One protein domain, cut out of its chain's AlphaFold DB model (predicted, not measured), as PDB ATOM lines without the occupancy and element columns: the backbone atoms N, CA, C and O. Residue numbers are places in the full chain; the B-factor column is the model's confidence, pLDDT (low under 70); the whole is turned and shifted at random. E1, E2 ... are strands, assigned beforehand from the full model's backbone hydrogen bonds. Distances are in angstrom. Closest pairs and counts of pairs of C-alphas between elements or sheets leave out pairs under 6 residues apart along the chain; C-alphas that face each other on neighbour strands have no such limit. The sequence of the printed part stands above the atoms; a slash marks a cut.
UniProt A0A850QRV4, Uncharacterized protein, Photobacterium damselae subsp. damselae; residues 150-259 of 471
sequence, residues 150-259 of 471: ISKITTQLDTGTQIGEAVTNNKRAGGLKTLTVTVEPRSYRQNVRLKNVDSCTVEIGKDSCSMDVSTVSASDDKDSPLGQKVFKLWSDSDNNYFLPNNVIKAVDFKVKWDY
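AT A GLANCE: This is residues 150 to 259 of the 471 residues of an uncharacterized protein of Photobacterium damselae subsp. damselae (UniProt A0A850QRV4). An elongated sandwich of two twisted sheets: E3, E9, E8, E5, E6, curled like part of a barrel, faces E2, E1, E4, E7, with their planes 39 degrees apart. The long strand E8 runs along much of the length, and E6 and E7 come side by side where the sheets meet. The printed part has 110 residues, no named helix and nine strands, E1 to E9 in order; the class is all strand. The first sheet is mixed, the second antiparallel. It is compact, with a radius of gyration of the C-alphas of 14.5 A, and spans 46 by 25 by 19 A.

IN THESE COORDINATES: E1, residues 150 to 157, begins at C-alpha 150 (46.295, 98.622, 104.512) and is 20.4 A long. E2 is 160 to 163, E3 166 to 169, E4 176 to 183 (20.5 A), E5 190 to 194, E6 198 to 202 and E7 208 to 212. E8, 226 to 237, spans 36.5 A; E9, 251 to 258, spans 22.3 A and ends at C-alpha 258 (62.036, 117.066, 92.939).

HOW THE PARTS SIT: E1 and E2 form a hairpin, with N 155 and O 162 2.8 A apart. E1 and E4 are antiparallel, with N 154 and O 180 2.8 A apart; E4 and E7 too, with N 181 and O 209 2.9 A apart. In the curled sheet E3 and E9 are parallel, with N 256 and O 167 2.8 A apart. E8 is staggered: residues 226 to 233 pair with E9 in a hairpin, N 229 and O 255 2.8 A apart, and 233 to 237 with E5, N 193 and O 234 2.8 A apart. E5 and E6 form a hairpin, with N 192 and O 200 2.8 A apart. Between sheets, the closest C-alphas of E6 and E7 are Val 202 and Cys 209, 5.4 A.

THE WHOLE: The C-alphas of Ser 187 and Asp 223, the two farthest apart, are 47.9 A apart. The printed part has no cut. The links E7 to E8 and E8 to E9 are long, 13 residues each. Mean pLDDT of the printed part is 93.3; residue 222 is under 70.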
ATOM      1  N   ILE A 150      45.137  98.485 105.401       98.06
ATOM      2  CA  ILE A 150      46.295  98.622 104.512       98.06
ATOM      3  C   ILE A 150      47.554  98.548 105.375       98.06
ATOM      4  O   ILE A 150      47.728  99.357 106.280       98.06
ATOM      5  N   SER A 151      48.421  97.574 105.100       97.12
ATOM      6  CA  SER A 151      49.658  97.354 105.856       97.12
ATOM      7  C   SER A 151      50.898  97.877 105.136       97.12
ATOM      8  O   SER A 151      51.877  98.243 105.784       97.12
ATOM      9  N   LYS A 152      50.882  97.918 103.798       98.25
ATOM     10  CA  LYS A 152      52.026  98.358 102.993       98.25
ATOM     11  C   LYS A 152      51.576  98.920 101.651       98.25
ATOM     12  O   LYS A 152      50.693  98.373 100.998       98.25
ATOM     13  N   ILE A 153      52.241  99.987 101.222       98.44
ATOM     14  CA  ILE A 153      52.077 100.596  99.901       98.44
ATOM     15  C   ILE A 153      53.437 100.552  99.217       98.44
ATOM     16  O   ILE A 153      54.429 101.000  99.787       98.44
ATOM     17  N   THR A 154      53.494  99.971  98.023       98.31
ATOM     18  CA  THR A 154      54.712  99.864  97.214       98.31
ATOM     19  C   THR A 154      54.453 100.509  95.865       98.31
ATOM     20  O   THR A 154      53.519 100.121  95.170       98.31
ATOM     21  N   THR A 155      55.276 101.480  95.491       97.25
ATOM     22  CA  THR A 155      55.168 102.179  94.209       97.25
ATOM     23  C   THR A 155      56.391 101.881  93.366       97.25
ATOM     24  O   THR A 155      57.521 102.079  93.810       97.25
ATOM     25  N   GLN A 156      56.172 101.440  92.135       95.44
ATOM     26  CA  GLN A 156      57.215 101.343  91.129       95.44
ATOM     27  C   GLN A 156      57.317 102.670  90.374       95.44
ATOM     28  O   GLN A 156      56.331 103.116  89.786       95.44
ATOM     29  N   LEU A 157      58.506 103.268  90.355       91.50
ATOM     30  CA  LEU A 157      58.858 104.422  89.528       91.50
ATOM     31  C   LEU A 157      59.931 104.023  88.502       91.50
ATOM     32  O   LEU A 157      60.489 102.921  88.550       91.50
ATOM     33  N   ASP A 158      60.251 104.927  87.576       84.25
ATOM     34  CA  ASP A 158      61.401 104.775  86.673       84.25
ATOM     35  C   ASP A 158      62.746 104.720  87.402       84.25
ATOM     36  O   ASP A 158      63.662 104.050  86.937       84.25
ATOM     37  N   THR A 159      62.864 105.413  88.537       82.38
ATOM     38  CA  THR A 159      64.089 105.475  89.349       82.38
ATOM     39  C   THR A 159      64.206 104.331  90.359       82.38
ATOM     40  O   THR A 159      65.197 104.251  91.076       82.38
ATOM     41  N   GLY A 160      63.211 103.438  90.421       87.75
ATOM     42  CA  GLY A 160      63.200 102.287  91.320       87.75
ATOM     43  C   GLY A 160      61.900 102.144  92.109       87.75
ATOM     44  O   GLY A 160      60.913 102.842  91.877       87.75
ATOM     45  N   THR A 161      61.896 101.192  93.038       93.69
ATOM     46  CA  THR A 161      60.749 100.895  93.900       93.69
ATOM     47  C   THR A 161      60.843 101.684  95.204       93.69
ATOM     48  O   THR A 161      61.887 101.690  95.853       93.69
ATOM     49  N   GLN A 162      59.743 102.303  95.626       94.44
ATOM     50  CA  GLN A 162      59.632 103.001  96.910       94.44
ATOM     51  C   GLN A 162      58.480 102.426  97.738       94.44
ATOM     52  O   GLN A 162      57.459 102.003  97.194       94.44
ATOM     53  N   ILE A 163      58.644 102.402  99.061       96.94
ATOM     54  CA  ILE A 163      57.662 101.867 100.010       96.94
ATOM     55  C   ILE A 163      57.212 102.993 100.939       96.94
ATOM     56  O   ILE A 163      58.045 103.705 101.494       96.94
ATOM     57  N   GLY A 164      55.902 103.109 101.139       96.94
ATOM     58  CA  GLY A 164      55.299 104.053 102.073       96.94
ATOM     59  C   GLY A 164      54.185 104.894 101.459       96.94
ATOM     60  O   GLY A 164      53.858 104.793 100.278       96.94
ATOM     61  N   GLU A 165      53.593 105.739 102.299       96.75
ATOM     62  CA  GLU A 165      52.511 106.658 101.924       96.75
ATOM     63  C   GLU A 165      53.012 107.886 101.162       96.75
ATOM     64  O   GLU A 165      52.210 108.639 100.622       96.75
ATOM     65  N   ALA A 166      54.324 108.114 101.119       96.50
ATOM     66  CA  ALA A 166      54.932 109.201 100.372       96.50
ATOM     67  C   ALA A 166      56.043 108.661  99.478       96.50
ATOM     68  O   ALA A 166      56.948 107.982  99.960       96.50
ATOM     69  N   VAL A 167      55.984 109.011  98.199       94.81
ATOM     70  CA  VAL A 167      57.001 108.659  97.204       94.81
ATOM     71  C   VAL A 167      57.464 109.904  96.472       94.81
ATOM     72  O   VAL A 167      56.695 110.852  96.319       94.81
ATOM     73  N   THR A 168      58.711 109.905  96.018       92.81
ATOM     74  CA  THR A 168      59.307 111.032  95.296       92.81
ATOM     75  C   THR A 168      59.716 110.595  93.899       92.81
ATOM     76  O   THR A 168      60.528 109.685  93.743       92.81
ATOM     77  N   ASN A 169      59.170 111.255  92.879       91.25
ATOM     78  CA  ASN A 169      59.662 111.145  91.516       91.25
ATOM     79  C   ASN A 169      60.779 112.165  91.283       91.25
ATOM     80  O   ASN A 169      60.562 113.370  91.401       91.25
ATOM     81  N   ASN A 170      61.952 111.687  90.890       87.88
ATOM     82  CA  ASN A 170      63.086 112.548  90.571       87.88
ATOM     83  C   ASN A 170      63.377 112.651  89.069       87.88
ATOM     84  O   ASN A 170      64.245 113.412  88.651       87.88
ATOM     85  N   LYS A 171      62.633 111.921  88.228       85.50
ATOM     86  CA  LYS A 171      62.805 111.947  86.775       85.50
ATOM     87  C   LYS A 171      61.609 112.625  86.122       85.50
ATOM     88  O   LYS A 171      60.540 112.036  86.025       85.50
ATOM     89  N   ARG A 172      61.801 113.848  85.611       85.00
ATOM     90  CA  ARG A 172      60.732 114.655  84.987       85.00
ATOM     91  C   ARG A 172      60.049 113.964  83.802       85.00
ATOM     92  O   ARG A 172      58.845 114.099  83.635       85.00
ATOM     93  N   ALA A 173      60.818 113.239  82.989       81.88
ATOM     94  CA  ALA A 173      60.300 112.454  81.867       81.88
ATOM     95  C   ALA A 173      59.707 111.095  82.292       81.88
ATOM     96  O   ALA A 173      59.155 110.385  81.456       81.88
ATOM     97  N   GLY A 174      59.881 110.714  83.558       78.19
ATOM     98  CA  GLY A 174      59.357 109.486  84.137       78.19
ATOM     99  C   GLY A 174      58.109 109.734  84.976       78.19
ATOM    100  O   GLY A 174      57.722 110.875  85.242       78.19
ATOM    101  N   GLY A 175      57.493 108.647  85.416       84.38
ATOM    102  CA  GLY A 175      56.265 108.685  86.200       84.38
ATOM    103  C   GLY A 175      56.148 107.520  87.170       84.38
ATOM    104  O   GLY A 175      57.070 106.723  87.363       84.38
ATOM    105  N   LEU A 176      54.982 107.437  87.801       92.38
ATOM    106  CA  LEU A 176      54.595 106.239  88.530       92.38
ATOM    107  C   LEU A 176      54.255 105.158  87.500       92.38
ATOM    108  O   LEU A 176      53.788 105.473  86.416       92.38
ATOM    109  N   LYS A 177      54.501 103.887  87.816       93.81
ATOM    110  CA  LYS A 177      54.181 102.754  86.932       93.81
ATOM    111  C   LYS A 177      53.109 101.875  87.541       93.81
ATOM    112  O   LYS A 177      52.030 101.711  86.989       93.81
ATOM    113  N   THR A 178      53.397 101.336  88.717       96.62
ATOM    114  CA  THR A 178      52.523 100.373  89.385       96.62
ATOM    115  C   THR A 178      52.429 100.718  90.855       96.62
ATOM    116  O   THR A 178      53.444 101.006  91.491       96.62
ATOM    117  N   LEU A 179      51.213 100.677  91.392       97.94
ATOM    118  CA  LEU A 179      50.943 100.831  92.814       97.94
ATOM    119  C   LEU A 179      50.439  99.495  93.356       97.94
ATOM    120  O   LEU A 179      49.316  99.090  93.066       97.94
ATOM    121  N   THR A 180      51.266  98.812  94.139       98.44
ATOM    122  CA  THR A 180      50.908  97.569  94.823       98.44
ATOM    123  C   THR A 180      50.538  97.877  96.265       98.44
ATOM    124  O   THR A 180      51.338  98.433  97.022       98.44
ATOM    125  N   VAL A 181      49.329  97.491  96.658       98.50
ATOM    126  CA  VAL A 181      48.813  97.695  98.011       98.50
ATOM    127  C   VAL A 181      48.668  96.342  98.685       98.50
ATOM    128  O   VAL A 181      48.026  95.440  98.148       98.50
ATOM    129  N   THR A 182      49.275  96.207  99.860       98.56
ATOM    130  CA  THR A 182      49.125  95.047 100.736       98.56
ATOM    131  C   THR A 182      48.135  95.380 101.846       98.56
ATOM    132  O   THR A 182      48.197  96.451 102.455       98.56
ATOM    133  N   VAL A 183      47.232  94.448 102.120       98.31
ATOM    134  CA  VAL A 183      46.184  94.518 103.132       98.31
ATOM    135  C   VAL A 183      46.200  93.262 103.997       98.31
ATOM    136  O   VAL A 183      46.703  92.216 103.593       98.31
ATOM    137  N   GLU A 184      45.615  93.324 105.188       97.75
ATOM    138  CA  GLU A 184      45.346  92.098 105.945       97.75
ATOM    139  C   GLU A 184      44.307  91.216 105.218       97.75
ATOM    140  O   GLU A 184      43.272  91.734 104.791       97.75
ATOM    141  N   PRO A 185      44.491  89.884 105.140       96.38
ATOM    142  CA  PRO A 185      43.482  88.986 104.587       96.38
ATOM    143  C   PRO A 185      42.125  89.083 105.296       96.38
ATOM    144  O   PRO A 185      42.034  89.279 106.517       96.38
ATOM    145  N   ARG A 186      41.053  88.905 104.520       95.06
ATOM    146  CA  ARG A 186      39.658  88.906 104.989       95.06
ATOM    147  C   ARG A 186      38.863  87.753 104.369       95.06
ATOM    148  O   ARG A 186      39.237  87.217 103.325       95.06
ATOM    149  N   SER A 187      37.746  87.389 105.009       92.00
ATOM    150  CA  SER A 187      36.765  86.402 104.510       92.00
ATOM    151  C   SER A 187      35.755  87.005 103.516       92.00
ATOM    152  O   SER A 187      34.673  86.467 103.288       92.00
ATOM    153  N   TYR A 188      36.101  88.148 102.931       93.62
ATOM    154  CA  TYR A 188      35.379  88.835 101.868       93.62
ATOM    155  C   TYR A 188      36.409  89.500 100.946       93.62
ATOM    156  O   TYR A 188      37.549  89.733 101.356       93.62
ATOM    157  N   ARG A 189      36.027  89.775  99.696       95.81
ATOM    158  CA  ARG A 189      36.903  90.477  98.748       95.81
ATOM    159  C   ARG A 189      37.049  91.939  99.143       95.81
ATOM    160  O   ARG A 189      36.070  92.585  99.521       95.81
ATOM    161  N   GLN A 190      38.275  92.438  99.058       97.81
ATOM    162  CA  GLN A 190      38.609  93.810  99.423       97.81
ATOM    163  C   GLN A 190      38.902  94.598  98.148       97.81
ATOM    164  O   GLN A 190      39.717  94.178  97.334       97.81
ATOM    165  N   ASN A 191      38.256  95.742  97.970       97.81
ATOM    166  CA  ASN A 191      38.445  96.613  96.821       97.81
ATOM    167  C   ASN A 191      39.289  97.819  97.249       97.81
ATOM    168  O   ASN A 191      38.847  98.655  98.040       97.81
ATOM    169  N   VAL A 192      40.529  97.869  96.768       98.31
ATOM    170  CA  VAL A 192      41.466  98.970  96.987       98.31
ATOM    171  C   VAL A 192      41.247 100.020  95.907       98.31
ATOM    172  O   VAL A 192      41.231  99.695  94.724       98.31
ATOM    173  N   ARG A 193      41.107 101.287  96.298       97.56
ATOM    174  CA  ARG A 193      40.803 102.391  95.385       97.56
ATOM    175  C   ARG A 193      41.729 103.565  95.593       97.56
ATOM    176  O   ARG A 193      41.843 104.074  96.708       97.56
ATOM    177  N   LEU A 194      42.306 104.041  94.496       96.94
ATOM    178  CA  LEU A 194      42.981 105.325  94.419       96.94
ATOM    179  C   LEU A 194      42.027 106.333  93.770       96.94
ATOM    180  O   LEU A 194      41.617 106.174  92.620       96.94
ATOM    181  N   LYS A 195      41.630 107.366  94.521       94.69
ATOM    182  CA  LYS A 195      40.581 108.310  94.102       94.69
ATOM    183  C   LYS A 195      40.847 108.877  92.705       94.69
ATOM    184  O   LYS A 195      41.884 109.497  92.496       94.69
ATOM    185  N   ASN A 196      39.858 108.760  91.816       91.25
ATOM    186  CA  ASN A 196      39.881 109.279  90.442       91.25
ATOM    187  C   ASN A 196      41.029 108.741  89.565       91.25
ATOM    188  O   ASN A 196      41.354 109.373  88.565       91.25
ATOM    189  N   VAL A 197      41.646 107.614  89.936       92.31
ATOM    190  CA  VAL A 197      42.722 106.992  89.155       92.31
ATOM    191  C   VAL A 197      42.317 105.585  88.740       92.31
ATOM    192  O   VAL A 197      41.940 105.380  87.594       92.31
ATOM    193  N   ASP A 198      42.366 104.634  89.671       94.38
ATOM    194  CA  ASP A 198      42.142 103.216  89.396       94.38
ATOM    195  C   ASP A 198      41.750 102.475  90.689       94.38
ATOM    196  O   ASP A 198      41.752 103.040  91.793       94.38
ATOM    197  N   SER A 199      41.385 101.204  90.554       95.94
ATOM    198  CA  SER A 199      41.081 100.305  91.661       95.94
ATOM    199  C   SER A 199      41.534  98.880  91.374       95.94
ATOM    200  O   SER A 199      41.518  98.440  90.230       95.94
ATOM    201  N   CYS A 200      41.862  98.125  92.420       97.88
ATOM    202  CA  CYS A 200      42.171  96.706  92.308       97.88
ATOM    203  C   CYS A 200      41.461  95.878  93.381       97.88
ATOM    204  O   CYS A 200      41.165  96.358  94.477       97.88
ATOM    205  N   THR A 201      41.194  94.612  93.063       98.12
ATOM    206  CA  THR A 201      40.521  93.675  93.969       98.12
ATOM    207  C   THR A 201      41.530  92.718  94.589       98.12
ATOM    208  O   THR A 201      42.310  92.075  93.888       98.12
ATOM    209  N   VAL A 202      41.483  92.595  95.912       98.12
ATOM    210  CA  VAL A 202      42.147  91.551  96.686       98.12
ATOM    211  C   VAL A 202      41.139  90.434  96.926       98.12
ATOM    212  O   VAL A 202      40.118  90.621  97.596       98.12
ATOM    213  N   GLU A 203      41.425  89.265  96.361       96.62
ATOM    214  CA  GLU A 203      40.577  88.082  96.497       96.62
ATOM    215  C   GLU A 203      40.519  87.561  97.943       96.62
ATOM    216  O   GLU A 203      41.384  87.847  98.774       96.62
ATOM    217  N   ILE A 204      39.488  86.767  98.250       93.56
ATOM    218  CA  ILE A 204      39.264  86.209  99.592       93.56
ATOM    219  C   ILE A 204      40.512  85.454 100.072       93.56
ATOM    220  O   ILE A 204      41.057  84.602  99.368       93.56
ATOM    221  N   GLY A 205      40.963  85.762 101.291       93.75
ATOM    222  CA  GLY A 205      42.151  85.150 101.894       93.75
ATOM    223  C   GLY A 205      43.493  85.569 101.275       93.75
ATOM    224  O   GLY A 205      44.528  85.078 101.720       93.75
ATOM    225  N   LYS A 206      43.501  86.457 100.273       97.81
ATOM    226  CA  LYS A 206      44.714  87.084  99.733       97.81
ATOM    227  C   LYS A 206      44.990  88.412 100.435       97.81
ATOM    228  O   LYS A 206      44.154  88.921 101.180       97.81
ATOM    229  N   ASP A 207      46.185  88.945 100.210       97.94
ATOM    230  CA  ASP A 207      46.727  90.086 100.946       97.94
ATOM    231  C   ASP A 207      47.181  91.240 100.051       97.94
ATOM    232  O   ASP A 207      47.671  92.235 100.565       97.94
ATOM    233  N   SER A 208      47.075  91.145  98.727       97.88
ATOM    234  CA  SER A 208      47.634  92.169  97.847       97.88
ATOM    235  C   SER A 208      46.940  92.254  96.496       97.88
ATOM    236  O   SER A 208      46.402  91.275  95.981       97.88
ATOM    237  N   CYS A 209      46.963  93.457  95.926       98.31
ATOM    238  CA  CYS A 209      46.611  93.719  94.537       98.31
ATOM    239  C   CYS A 209      47.446  94.888  93.999       98.31
ATOM    240  O   CYS A 209      48.087  95.611  94.767       98.31
ATOM    241  N   SER A 210      47.476  95.049  92.676       98.12
ATOM    242  CA  SER A 210      48.220  96.122  92.009       98.12
ATOM    243  C   SER A 210      47.327  96.893  91.044       98.12
ATOM    244  O   SER A 210      46.469  96.295  90.401       98.12
ATOM    245  N   MET A 211      47.557  98.202  90.952       96.94
ATOM    246  CA  MET A 211      46.925  99.125  90.006       96.94
ATOM    247  C   MET A 211      47.968  99.653  89.020       96.94
ATOM    248  O   MET A 211      49.126  99.873  89.403       96.94
ATOM    249  N   ASP A 212      47.553  99.892  87.778       94.62
ATOM    250  CA  ASP A 212      48.361 100.638  86.812       94.62
ATOM    251  C   ASP A 212      48.158 102.134  87.068       94.62
ATOM    252  O   ASP A 212      47.049 102.660  87.013       94.62
ATOM    253  N   VAL A 213      49.249 102.820  87.395       94.38
ATOM    254  CA  VAL A 213      49.249 104.255  87.700       94.38
ATOM    255  C   VAL A 213      50.138 105.034  86.732       94.38
ATOM    256  O   VAL A 213      50.516 106.166  87.022       94.38
ATOM    257  N   SER A 214      50.439 104.457  85.564       91.19
ATOM    258  CA  SER A 214      51.215 105.094  84.488       91.19
ATOM    259  C   SER A 214      50.593 106.380  83.947       91.19
ATOM    260  O   SER A 214      51.299 107.266  83.470       91.19
ATOM    261  N   THR A 215      49.274 106.524  84.072       87.12
ATOM    262  CA  THR A 215      48.537 107.736  83.692       87.12
ATOM    263  C   THR A 215      48.649 108.859  84.727       87.12
ATOM    264  O   THR A 215      48.312 110.008  84.434       87.12
ATOM    265  N   VAL A 216      49.136 108.565  85.938       87.00
ATOM    266  CA  VAL A 216      49.285 109.555  87.006       87.00
ATOM    267  C   VAL A 216      50.555 110.362  86.777       87.00
ATOM    268  O   VAL A 216      51.666 109.923  87.076       87.00
ATOM    269  N   SER A 217      50.387 111.597  86.305       85.31
ATOM    270  CA  SER A 217      51.500 112.544  86.265       85.31
ATOM    271  C   SER A 217      51.949 112.901  87.681       85.31
ATOM    272  O   SER A 217      51.143 113.356  88.502       85.31
ATOM    273  N   ALA A 218      53.251 112.773  87.942       83.62
ATOM    274  CA  ALA A 218      53.845 113.165  89.213       83.62
ATOM    275  C   ALA A 218      53.769 114.683  89.452       83.62
ATOM    276  O   ALA A 218      53.523 115.077  90.582       83.62
ATOM    277  N   SER A 219      53.895 115.518  88.408       83.00
ATOM    278  CA  SER A 219      53.802 116.992  88.493       83.00
ATOM    279  C   SER A 219      52.584 117.533  87.734       83.00
ATOM    280  O   SER A 219      52.158 116.938  86.746       83.00
ATOM    281  N   ASP A 220      51.970 118.616  88.215       74.88
ATOM    282  CA  ASP A 220      50.946 119.379  87.467       74.88
ATOM    283  C   ASP A 220      51.553 120.540  86.674       74.88
ATOM    284  O   ASP A 220      50.946 121.038  85.731       74.88
ATOM    285  N   ASP A 221      52.763 120.950  87.045       73.06
ATOM    286  CA  ASP A 221      53.425 122.122  86.506       73.06
ATOM    287  C   ASP A 221      54.739 121.706  85.833       73.06
ATOM    288  O   ASP A 221      55.593 121.031  86.426       73.06
ATOM    289  N   LYS A 222      54.885 122.070  84.558       67.81
ATOM    290  CA  LYS A 222      56.124 121.826  83.814       67.81
ATOM    291  C   LYS A 222      57.255 122.713  84.327       67.81
ATOM    292  O   LYS A 222      58.406 122.292  84.240       67.81
ATOM    293  N   ASP A 223      56.939 123.842  84.942       76.44
ATOM    294  CA  ASP A 223      57.924 124.848  85.310       76.44
ATOM    295  C   ASP A 223      58.334 124.739  86.782       76.44
ATOM    296  O   ASP A 223      59.475 125.049  87.121       76.44
ATOM    297  N   SER A 224      57.483 124.182  87.653       87.56
ATOM    298  CA  SER A 224      57.858 123.939  89.050       87.56
ATOM    299  C   SER A 224      58.802 122.736  89.203       87.56
ATOM    300  O   SER A 224      58.422 121.592  88.913       87.56
ATOM    301  N   PRO A 225      60.041 122.935  89.698       88.38
ATOM    302  CA  PRO A 225      60.980 121.845  89.921       88.38
ATOM    303  C   PRO A 225      60.688 121.065  91.205       88.38
ATOM    304  O   PRO A 225      61.258 119.998  91.375       88.38
ATOM    305  N   LEU A 226      59.830 121.552  92.106       92.19
ATOM    306  CA  LEU A 226      59.567 120.916  93.396       92.19
ATOM    307  C   LEU A 226      58.082 121.011  93.748       92.19
ATOM    308  O   LEU A 226      57.481 122.080  93.656       92.19
ATOM    309  N   GLY A 227      57.493 119.919  94.224       92.75
ATOM    310  CA  GLY A 227      56.118 119.955  94.705       92.75
ATOM    311  C   GLY A 227      55.586 118.609  95.164       92.75
ATOM    312  O   GLY A 227      56.327 117.637  95.326       92.75
ATOM    313  N   GLN A 228      54.281 118.573  95.427       93.69
ATOM    314  CA  GLN A 228      53.581 117.353  95.809       93.69
ATOM    315  C   GLN A 228      52.102 117.377  95.416       93.69
ATOM    316  O   GLN A 228      51.457 118.423  95.437       93.69
ATOM    317  N   LYS A 229      51.559 116.189  95.150       92.06
ATOM    318  CA  LYS A 229      50.128 115.895  95.040       92.06
ATOM    319  C   LYS A 229      49.721 114.917  96.126       92.06
ATOM    320  O   LYS A 229      50.510 114.069  96.540       92.06
ATOM    321  N   VAL A 230      48.471 115.021  96.562       95.12
ATOM    322  CA  VAL A 230      47.889 114.112  97.550       95.12
ATOM    323  C   VAL A 230      46.697 113.404  96.928       95.12
ATOM    324  O   VAL A 230      45.719 114.040  96.535       95.12
ATOM    325  N   PHE A 231      46.772 112.082  96.880       95.50
ATOM    326  CA  PHE A 231      45.692 111.202  96.470       95.50
ATOM    327  C   PHE A 231      45.090 110.527  97.698       95.50
ATOM    328  O   PHE A 231      45.778 110.248  98.678       95.50
ATOM    329  N   LYS A 232      43.788 110.249  97.647       97.56
ATOM    330  CA  LYS A 232      43.108 109.481  98.692       97.56
ATOM    331  C   LYS A 232      43.106 108.010  98.287       97.56
ATOM    332  O   LYS A 232      42.556 107.681  97.235       97.56
ATOM    333  N   LEU A 233      43.704 107.158  99.112       98.06
ATOM    334  CA  LEU A 233      43.771 105.709  98.937       98.06
ATOM    335  C   LEU A 233      42.985 105.025 100.059       98.06
ATOM    336  O   LEU A 233      43.155 105.369 101.222       98.06
ATOM    337  N   TRP A 234      42.136 104.052  99.753       98.12
ATOM    338  CA  TRP A 234      41.461 103.256 100.784       98.12
ATOM    339  C   TRP A 234      41.185 101.840 100.293       98.12
ATOM    340  O   TRP A 234      41.261 101.565  99.099       98.12
ATOM    341  N   SER A 235      40.857 100.943 101.220       98.00
ATOM    342  CA  SER A 235      40.384  99.591 100.925       98.00
ATOM    343  C   SER A 235      39.044  99.377 101.614       98.00
ATOM    344  O   SER A 235      38.930  99.665 102.800       98.00
ATOM    345  N   ASP A 236      38.039  98.913 100.878       97.88
ATOM    346  CA  ASP A 236      36.678  98.662 101.373       97.88
ATOM    347  C   ASP A 236      36.227  97.236 100.999       97.88
ATOM    348  O   ASP A 236      36.928  96.528 100.277       97.88
ATOM    349  N   SER A 237      35.063  96.791 101.464       96.44
ATOM    350  CA  SER A 237      34.399  95.610 100.911       96.44
ATOM    351  C   SER A 237      33.894  95.890  99.489       96.44
ATOM    352  O   SER A 237      33.668  97.038  99.105       96.44
ATOM    353  N   ASP A 238      33.647  94.838  98.705       92.44
ATOM    354  CA  ASP A 238      33.086  94.955  97.346       92.44
ATOM    355  C   ASP A 238      31.820  95.819  97.262       92.44
ATOM    356  O   ASP A 238      31.595  96.519  96.273       92.44
ATOM    357  N   ASN A 239      30.987  95.775  98.303       91.56
ATOM    358  CA  ASN A 239      29.745  96.536  98.387       91.56
ATOM    359  C   ASN A 239      29.896  97.919  99.045       91.56
ATOM    360  O   ASN A 239      28.884  98.563  99.306       91.56
ATOM    361  N   ASN A 240      31.127  98.395  99.272       94.75
ATOM    362  CA  ASN A 240      31.436  99.705  99.857       94.75
ATOM    363  C   ASN A 240      30.787  99.923 101.230       94.75
ATOM    364  O   ASN A 240      30.150 100.950 101.461       94.75
ATOM    365  N   TYR A 241      30.865  98.939 102.123       95.56
ATOM    366  CA  TYR A 241      30.190  99.032 103.411       95.56
ATOM    367  C   TYR A 241      30.917  99.980 104.371       95.56
ATOM    368  O   TYR A 241      30.275 100.770 105.058       95.56
ATOM    369  N   PHE A 242      32.243  99.932 104.451       97.12
ATOM    370  CA  PHE A 242      32.958 100.535 105.571       97.12
ATOM    371  C   PHE A 242      33.119 102.053 105.447       97.12
ATOM    372  O   PHE A 242      32.946 102.753 106.448       97.12
ATOM    373  N   LEU A 243      33.443 102.583 104.261       95.50
ATOM    374  CA  LEU A 243      33.709 104.015 104.086       95.50
ATOM    375  C   LEU A 243      32.450 104.881 104.299       95.50
ATOM    376  O   LEU A 243      32.529 105.825 105.085       95.50
ATOM    377  N   PRO A 244      31.278 104.584 103.695       95.25
ATOM    378  CA  PRO A 244      30.061 105.374 103.917       95.25
ATOM    379  C   PRO A 244      29.540 105.291 105.355       95.25
ATOM    380  O   PRO A 244      28.894 106.223 105.826       95.25
ATOM    381  N   ASN A 245      29.846 104.198 106.062       94.88
ATOM    382  CA  ASN A 245      29.507 104.014 107.474       94.88
ATOM    383  C   ASN A 245      30.594 104.550 108.427       94.88
ATOM    384  O   ASN A 245      30.531 104.288 109.626       94.88
ATOM    385  N   ASN A 246      31.584 105.306 107.930       95.31
ATOM    386  CA  ASN A 246      32.655 105.921 108.728       95.31
ATOM    387  C   ASN A 246      33.509 104.930 109.552       95.31
ATOM    388  O   ASN A 246      34.140 105.317 110.537       95.31
ATOM    389  N   VAL A 247      33.566 103.656 109.149       96.12
ATOM    390  CA  VAL A 247      34.347 102.616 109.845       96.12
ATOM    391  C   VAL A 247      35.823 102.658 109.440       96.12
ATOM    392  O   VAL A 247      36.703 102.355 110.243       96.12
ATOM    393  N   ILE A 248      36.107 103.068 108.203       96.88
ATOM    394  CA  ILE A 248      37.463 103.285 107.682       96.88
ATOM    395  C   ILE A 248      37.646 104.736 107.242       96.88
ATOM    396  O   ILE A 248      36.683 105.457 106.989       96.88
ATOM    397  N   LYS A 249      38.906 105.156 107.109       95.56
ATOM    398  CA  LYS A 249      39.289 106.451 106.537       95.56
ATOM    399  C   LYS A 249      40.263 106.233 105.390       95.56
ATOM    400  O   LYS A 249      41.056 105.296 105.416       95.56
ATOM    401  N   ALA A 250      40.209 107.117 104.400       96.94
ATOM    402  CA  ALA A 250      41.209 107.129 103.346       96.94
ATOM    403  C   ALA A 250      42.566 107.613 103.877       96.94
ATOM    404  O   ALA A 250      42.634 108.555 104.668       96.94
ATOM    405  N   VAL A 251      43.621 106.966 103.397       97.06
ATOM    406  CA  VAL A 251      45.029 107.303 103.593       97.06
ATOM    407  C   VAL A 251      45.443 108.361 102.569       97.06
ATOM    408  O   VAL A 251      44.995 108.338 101.417       97.06
ATOM    409  N   ASP A 252      46.313 109.277 102.985       97.81
ATOM    410  CA  ASP A 252      46.884 110.311 102.122       97.81
ATOM    411  C   ASP A 252      48.136 109.786 101.430       97.81
ATOM    412  O   ASP A 252      49.236 109.853 101.975       97.81
ATOM    413  N   PHE A 253      47.969 109.297 100.204       97.19
ATOM    414  CA  PHE A 253      49.079 108.887  99.355       97.19
ATOM    415  C   PHE A 253      49.690 110.107  98.657       97.19
ATOM    416  O   PHE A 253      49.061 110.744  97.808       97.19
ATOM    417  N   LYS A 254      50.915 110.465  99.038       96.31
ATOM    418  CA  LYS A 254      51.627 111.660  98.584       96.31
ATOM    419  C   LYS A 254      52.599 111.311  97.468       96.31
ATOM    420  O   LYS A 254      53.554 110.565  97.671       96.31
ATOM    421  N   VAL A 255      52.402 111.928  96.314       94.00
ATOM    422  CA  VAL A 255      53.341 111.874  95.196       94.00
ATOM    423  C   VAL A 255      54.090 113.192  95.155       94.00
ATOM    424  O   VAL A 255      53.522 114.225  94.812       94.00
ATOM    425  N   LYS A 256      55.356 113.165  95.552       93.75
ATOM    426  CA  LYS A 256      56.266 114.307  95.519       93.75
ATOM    427  C   LYS A 256      57.069 114.288  94.228       93.75
ATOM    428  O   LYS A 256      57.308 113.224  93.660       93.75
ATOM    429  N   TRP A 257      57.535 115.450  93.801       92.69
ATOM    430  CA  TRP A 257      58.562 115.544  92.776       92.69
ATOM    431  C   TRP A 257      59.647 116.521  93.183       92.69
ATOM    432  O   TRP A 257      59.354 117.550  93.789       92.69
ATOM    433  N   ASP A 258      60.881 116.184  92.823       91.38
ATOM    434  CA  ASP A 258      62.036 117.066  92.939       91.38
ATOM    435  C   ASP A 258      62.939 116.884  91.714       91.38
ATOM    436  O   ASP A 258      63.635 115.880  91.560       91.38
ATOM    437  N   TYR A 259      62.871 117.866  90.824       89.56
ATOM    438  CA  TYR A 259      63.570 117.962  89.549       89.56
ATOM    439  C   TYR A 259      64.594 119.100  89.551       89.56
ATOM    440  O   TYR A 259      64.991 119.560  88.477       89.56
TER     441      TYR A 259